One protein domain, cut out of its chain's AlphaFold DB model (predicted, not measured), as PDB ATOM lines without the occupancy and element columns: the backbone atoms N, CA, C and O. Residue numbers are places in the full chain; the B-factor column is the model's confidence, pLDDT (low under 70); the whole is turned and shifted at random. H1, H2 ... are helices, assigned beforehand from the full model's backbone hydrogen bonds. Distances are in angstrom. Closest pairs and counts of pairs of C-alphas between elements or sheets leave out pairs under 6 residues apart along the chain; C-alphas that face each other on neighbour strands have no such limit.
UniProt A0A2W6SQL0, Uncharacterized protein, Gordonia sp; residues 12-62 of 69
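Overview. This is residues 12 to 62 of the 69 residues of an uncharacterized protein of Gordonia sp (UniProt A0A2W6SQL0). Two long helices, H1 and H2, lie side by side and run opposite ways as a helical hairpin, with a tight turn joining them at one end. They make a slender rod, spanning 37 by 14 by 13 A. The printed part has 51 residues, with two named helices in the order H1, H2 and no named strand; the class is all helix. The whole is only just loose, close to compact, with a radius of gyration of the C-alphas of 12.0 A.

Arrangement. H1, residues 14 to 36, and H2, residues 41 to 60, touch, with 21 pairs of C-alphas within 8 A. Their closest C-alphas are those of Glu 31 and Tyr 44, 5.4 A apart. Their lines stand at a shallow tilt of 25 degrees, opposite ways. In H1 and H2 every O i to N i+4 pair is within hydrogen-bond range.

Along the chain. H1 is 33.1 A long from C-alpha 14 at (233.344, 270.910, 255.946) to C-alpha 36. H2 is 28.6 A long and ends with C-alpha 60 at (236.821, 262.291, 262.101).

Size, cuts and confidence. The two C-alphas farthest apart, those of Asn 38 and Gly 62, are 37.9 A apart. The printed part has no cut. Residue 39 has a pLDDT under 70.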
ATOM      1  N   LEU A  12     226.888 267.054 254.958       86.56
ATOM      2  CA  LEU A  12     227.390 268.425 254.907       86.56
ATOM      3  C   LEU A  12     228.853 268.435 254.462       86.56
ATOM      4  O   LEU A  12     229.634 267.571 254.866       86.56
ATOM      5  N   ASN A  13     229.251 269.427 253.664       89.00
ATOM      6  CA  ASN A  13     230.674 269.703 253.454       89.00
ATOM      7  C   ASN A  13     231.308 270.313 254.720       89.00
ATOM      8  O   ASN A  13     230.613 270.605 255.688       89.00
ATOM      9  N   ASP A  14     232.626 270.495 254.735       89.50
ATOM     10  CA  ASP A  14     233.344 270.910 255.946       89.50
ATOM     11  C   ASP A  14     232.906 272.292 256.474       89.50
ATOM     12  O   ASP A  14     232.660 272.443 257.673       89.50
ATOM     13  N   ASP A  15     232.711 273.277 255.593       88.94
ATOM     14  CA  ASP A  15     232.248 274.623 255.968       88.94
ATOM     15  C   ASP A  15     230.782 274.612 256.440       88.94
ATOM     16  O   ASP A  15     230.407 275.292 257.407       88.94
ATOM     17  N   GLU A  16     229.939 273.817 255.777       89.69
ATOM     18  CA  GLU A  16     228.540 273.601 256.155       89.69
ATOM     19  C   GLU A  16     228.434 272.883 257.504       89.69
ATOM     20  O   GLU A  16     227.585 273.239 258.319       89.69
ATOM     21  N   LEU A  17     229.311 271.913 257.769       89.62
ATOM     22  CA  LEU A  17     229.360 271.164 259.018       89.62
ATOM     23  C   LEU A  17     229.799 272.060 260.180       89.62
ATOM     24  O   LEU A  17     229.167 272.043 261.234       89.62
ATOM     25  N   ILE A  18     230.823 272.893 259.984       88.69
ATOM     26  CA  ILE A  18     231.250 273.879 260.989       88.69
ATOM     27  C   ILE A  18     230.110 274.863 261.287       88.69
ATOM     28  O   ILE A  18     229.808 275.132 262.454       88.69
ATOM     29  N   SER A  19     229.434 275.361 260.246       88.12
ATOM     30  CA  SER A  19     228.286 276.267 260.391       88.12
ATOM     31  C   SER A  19     227.123 275.596 261.129       88.12
ATOM     32  O   SER A  19     226.558 276.175 262.059       88.12
ATOM     33  N   PHE A  20     226.820 274.342 260.787       88.25
ATOM     34  CA  PHE A  20     225.804 273.531 261.450       88.25
ATOM     35  C   PHE A  20     226.114 273.332 262.937       88.25
ATOM     36  O   PHE A  20     225.248 273.552 263.780       88.25
ATOM     37  N   ILE A  21     227.357 272.986 263.284       89.50
ATOM     38  CA  ILE A  21     227.789 272.818 264.679       89.50
ATOM     39  C   ILE A  21     227.654 274.130 265.460       89.50
ATOM     40  O   ILE A  21     227.189 274.131 266.604       89.50
ATOM     41  N   HIS A  22     228.007 275.260 264.845       88.69
ATOM     42  CA  HIS A  22     227.838 276.579 265.451       88.69
ATOM     43  C   HIS A  22     226.372 276.898 265.757       88.69
ATOM     44  O   HIS A  22     226.066 277.410 266.839       88.69
ATOM     45  N   ASP A  23     225.466 276.607 264.830       88.31
ATOM     46  CA  ASP A  23     224.043 276.871 265.024       88.31
ATOM     47  C   ASP A  23     223.417 275.908 266.034       88.31
ATOM     48  O   ASP A  23     222.707 276.361 266.935       88.31
ATOM     49  N   GLN A  24     223.774 274.621 265.997       87.50
ATOM     50  CA  GLN A  24     223.354 273.655 267.014       87.50
ATOM     51  C   GLN A  24     223.849 274.038 268.411       87.50
ATOM     52  O   GLN A  24     223.088 273.965 269.370       87.50
ATOM     53  N   THR A  25     225.075 274.548 268.543       88.75
ATOM     54  CA  THR A  25     225.595 275.026 269.837       88.75
ATOM     55  C   THR A  25     224.742 276.165 270.408       88.75
ATOM     56  O   THR A  25     224.426 276.169 271.599       88.75
ATOM     57  N   LYS A  26     224.315 277.123 269.571       88.62
ATOM     58  CA  LYS A  26     223.409 278.203 270.007       88.62
ATOM     59  C   LYS A  26     222.042 277.652 270.410       88.62
ATOM     60  O   LYS A  26     221.493 278.072 271.424       88.62
ATOM     61  N   LEU A  27     221.505 276.719 269.625       86.81
ATOM     62  CA  LEU A  27     220.209 276.096 269.875       86.81
ATOM     63  C   LEU A  27     220.209 275.265 271.165       86.81
ATOM     64  O   LEU A  27     219.231 275.323 271.904       86.81
ATOM     65  N   VAL A  28     221.288 274.536 271.460       87.81
ATOM     66  CA  VAL A  28     221.472 273.807 272.726       87.81
ATOM     67  C   VAL A  28     221.498 274.775 273.904       87.81
ATOM     68  O   VAL A  28     220.819 274.526 274.896       87.81
ATOM     69  N   GLN A  29     222.221 275.895 273.796       88.12
ATOM     70  CA  GLN A  29     222.242 276.910 274.854       88.12
ATOM     71  C   GLN A  29     220.845 277.494 275.104       88.12
ATOM     72  O   GLN A  29     220.432 277.611 276.252       88.12
ATOM     73  N   MET A  30     220.089 277.796 274.044       87.44
ATOM     74  CA  MET A  30     218.719 278.304 274.175       87.44
ATOM     75  C   MET A  30     217.775 277.292 274.845       87.44
ATOM     76  O   MET A  30     216.995 277.686 275.712       87.44
ATOM     77  N   GLU A  31     217.847 276.000 274.495       86.38
ATOM     78  CA  GLU A  31     217.046 274.974 275.187       86.38
ATOM     79  C   GLU A  31     217.495 274.769 276.627       86.38
ATOM     80  O   GLU A  31     216.661 274.558 277.500       86.38
ATOM     81  N   PHE A  32     218.796 274.855 276.905       87.38
ATOM     82  CA  PHE A  32     219.308 274.778 278.268       87.38
ATOM     83  C   PHE A  32     218.785 275.926 279.137       87.38
ATOM     84  O   PHE A  32     218.338 275.707 280.263       87.38
ATOM     85  N   ASP A  33     218.790 277.144 278.600       86.19
ATOM     86  CA  ASP A  33     218.253 278.319 279.281       86.19
ATOM     87  C   ASP A  33     216.731 278.179 279.490       86.19
ATOM     88  O   ASP A  33     216.211 278.520 280.555       86.19
ATOM     89  N   SER A  34     216.013 277.605 278.513       83.69
ATOM     90  CA  SER A  34     214.583 277.289 278.629       83.69
ATOM     91  C   SER A  34     214.302 276.216 279.689       83.69
ATOM     92  O   SER A  34     213.397 276.373 280.510       83.69
ATOM     93  N   LEU A  35     215.117 275.159 279.737       84.38
ATOM     94  CA  LEU A  35     215.056 274.085 280.729       84.38
ATOM     95  C   LEU A  35     215.105 274.619 282.161       84.38
ATOM     96  O   LEU A  35     214.287 274.222 282.994       84.38
ATOM     97  N   GLN A  36     216.020 275.551 282.443       78.75
ATOM     98  CA  GLN A  36     216.137 276.172 283.768       78.75
ATOM     99  C   GLN A  36     214.879 276.953 284.181       78.75
ATOM    100  O   GLN A  36     214.630 277.125 285.374       78.75
ATOM    101  N   ALA A  37     214.074 277.397 283.214       77.25
ATOM    102  CA  ALA A  37     212.867 278.190 283.422       77.25
ATOM    103  C   ALA A  37     211.555 277.371 283.475       77.25
ATOM    104  O   ALA A  37     210.491 277.988 283.523       77.25
ATOM    105  N   ASN A  38     211.621 276.026 283.526       73.81
ATOM    106  CA  ASN A  38     210.526 275.025 283.413       73.81
ATOM    107  C   ASN A  38     210.357 274.379 282.017       73.81
ATOM    108  O   ASN A  38     209.251 273.977 281.652       73.81
ATOM    109  N   GLY A  39     211.430 274.297 281.229       66.06
ATOM    110  CA  GLY A  39     211.409 273.740 279.872       66.06
ATOM    111  C   GLY A  39     211.382 272.208 279.787       66.06
ATOM    112  O   GLY A  39     211.576 271.492 280.772       66.06
ATOM    113  N   ASP A  40     211.153 271.708 278.571       79.62
ATOM    114  CA  ASP A  40     211.145 270.282 278.232       79.62
ATOM    115  C   ASP A  40     212.567 269.751 278.010       79.62
ATOM    116  O   ASP A  40     213.311 270.221 277.149       79.62
ATOM    117  N   ARG A  41     212.940 268.729 278.785       83.06
ATOM    118  CA  ARG A  41     214.266 268.109 278.719       83.06
ATOM    119  C   ARG A  41     214.483 267.303 277.445       83.06
ATOM    120  O   ARG A  41     215.618 267.189 276.996       83.06
ATOM    121  N   THR A  42     213.411 266.798 276.845       86.56
ATOM    122  CA  THR A  42     213.474 265.970 275.634       86.56
ATOM    123  C   THR A  42     214.099 266.748 274.480       86.56
ATOM    124  O   THR A  42     215.045 266.278 273.857       86.56
ATOM    125  N   SER A  43     213.642 267.985 274.267       81.31
ATOM    126  CA  SER A  43     214.139 268.860 273.199       81.31
ATOM    127  C   SER A  43     215.620 269.225 273.375       81.31
ATOM    128  O   SER A  43     216.367 269.322 272.402       81.31
ATOM    129  N   TYR A  44     216.074 269.400 274.619       85.31
ATOM    130  CA  TYR A  44     217.486 269.630 274.928       85.31
ATOM    131  C   TYR A  44     218.349 268.393 274.664       85.31
ATOM    132  O   TYR A  44     219.379 268.500 273.997       85.31
ATOM    133  N   ASP A  45     217.922 267.224 275.150       87.44
ATOM    134  CA  ASP A  45     218.666 265.971 274.995       87.44
ATOM    135  C   ASP A  45     218.795 265.585 273.505       87.44
ATOM    136  O   ASP A  45     219.866 265.169 273.058       87.44
ATOM    137  N   GLU A  46     217.743 265.796 272.702       87.50
ATOM    138  CA  GLU A  46     217.780 265.589 271.247       87.50
ATOM    139  C   GLU A  46     218.805 266.500 270.555       87.50
ATOM    140  O   GLU A  46     219.567 266.045 269.697       87.50
ATOM    141  N   ARG A  47     218.875 267.777 270.947       85.75
ATOM    142  CA  ARG A  47     219.840 268.726 270.371       85.75
ATOM    143  C   ARG A  47     221.276 268.433 270.789       85.75
ATOM    144  O   ARG A  47     222.176 268.558 269.962       85.75
ATOM    145  N   ILE A  48     221.497 267.999 272.031       89.25
ATOM    146  CA  ILE A  48     222.807 267.517 272.496       89.25
ATOM    147  C   ILE A  48     223.261 266.341 271.625       89.25
ATOM    148  O   ILE A  48     224.376 266.361 271.112       89.25
ATOM    149  N   ALA A  49     222.388 265.360 271.380       89.38
ATOM    150  CA  ALA A  49     222.726 264.201 270.557       89.38
ATOM    151  C   ALA A  49     223.081 264.586 269.107       89.38
ATOM    152  O   ALA A  49     224.011 264.023 268.522       89.38
ATOM    153  N   GLN A  50     222.375 265.563 268.527       87.44
ATOM    154  CA  GLN A  50     222.693 266.089 267.195       87.44
ATOM    155  C   GLN A  50     224.042 266.819 267.167       87.44
ATOM    156  O   GLN A  50     224.839 266.596 266.251       87.44
ATOM    157  N   LEU A  51     224.314 267.653 268.175       89.75
ATOM    158  CA  LEU A  51     225.575 268.376 268.316       89.75
ATOM    159  C   LEU A  51     226.756 267.414 268.508       89.75
ATOM    160  O   LEU A  51     227.785 267.569 267.852       89.75
ATOM    161  N   ASP A  52     226.605 266.392 269.349       90.31
ATOM    162  CA  ASP A  52     227.626 265.368 269.584       90.31
ATOM    163  C   ASP A  52     227.934 264.569 268.314       90.31
ATOM    164  O   ASP A  52     229.101 264.325 267.998       90.31
ATOM    165  N   ASN A  53     226.904 264.201 267.545       90.00
ATOM    166  CA  ASN A  53     227.095 263.512 266.273       90.00
ATOM    167  C   ASN A  53     227.870 264.381 265.270       90.00
ATOM    168  O   ASN A  53     228.827 263.915 264.654       90.00
ATOM    169  N   ALA A  54     227.504 265.658 265.143       89.44
ATOM    170  CA  ALA A  54     228.190 266.582 264.248       89.44
ATOM    171  C   ALA A  54     229.646 266.835 264.679       89.44
ATOM    172  O   ALA A  54     230.548 266.788 263.844       89.44
ATOM    173  N   ASN A  55     229.901 267.002 265.982       88.56
ATOM    174  CA  ASN A  55     231.256 267.124 266.527       88.56
ATOM    175  C   ASN A  55     232.106 265.879 266.253       88.56
ATOM    176  O   ASN A  55     233.280 266.000 265.914       88.56
ATOM    177  N   LYS A  56     231.522 264.680 266.361       91.38
ATOM    178  CA  LYS A  56     232.218 263.427 266.046       91.38
ATOM    179  C   LYS A  56     232.613 263.352 264.570       91.38
ATOM    180  O   LYS A  56     233.723 262.923 264.268       91.38
ATOM    181  N   ILE A  57     231.730 263.767 263.665       90.12
ATOM    182  CA  ILE A  57     232.018 263.796 262.224       90.12
ATOM    183  C   ILE A  57     233.102 264.838 261.922       90.12
ATOM    184  O   ILE A  57     234.024 264.554 261.160       90.12
ATOM    185  N   ALA A  58     233.053 266.009 262.561       89.06
ATOM    186  CA  ALA A  58     234.085 267.031 262.419       89.06
ATOM    187  C   ALA A  58     235.462 266.538 262.900       89.06
ATOM    188  O   ALA A  58     236.449 266.701 262.185       89.06
ATOM    189  N   ASP A  59     235.521 265.858 264.048       90.25
ATOM    190  CA  ASP A  59     236.750 265.252 264.582       90.25
ATOM    191  C   ASP A  59     237.308 264.166 263.644       90.25
ATOM    192  O   ASP A  59     238.494 264.158 263.323       90.25
ATOM    193  N   GLN A  60     236.440 263.304 263.097       90.38
ATOM    194  CA  GLN A  60     236.821 262.291 262.101       90.38
ATOM    195  C   GLN A  60     237.402 262.894 260.815       90.38
ATOM    196  O   GLN A  60     238.246 262.269 260.170       90.38
ATOM    197  N   ARG A  61     236.953 264.097 260.445       88.38
ATOM    198  CA  ARG A  61     237.443 264.851 259.284       88.38
ATOM    199  C   ARG A  61     238.652 265.734 259.608       88.38
ATOM    200  O   ARG A  61     239.221 266.329 258.700       88.38
ATOM    201  N   GLY A  62     239.074 265.800 260.875       88.88
ATOM    202  CA  GLY A  62     240.180 266.648 261.320       88.88
ATOM    203  C   GLY A  62     239.857 268.144 261.294       88.88
ATOM    204  O   GLY A  62     240.766 268.958 261.128       88.88
TER     205      GLY A  62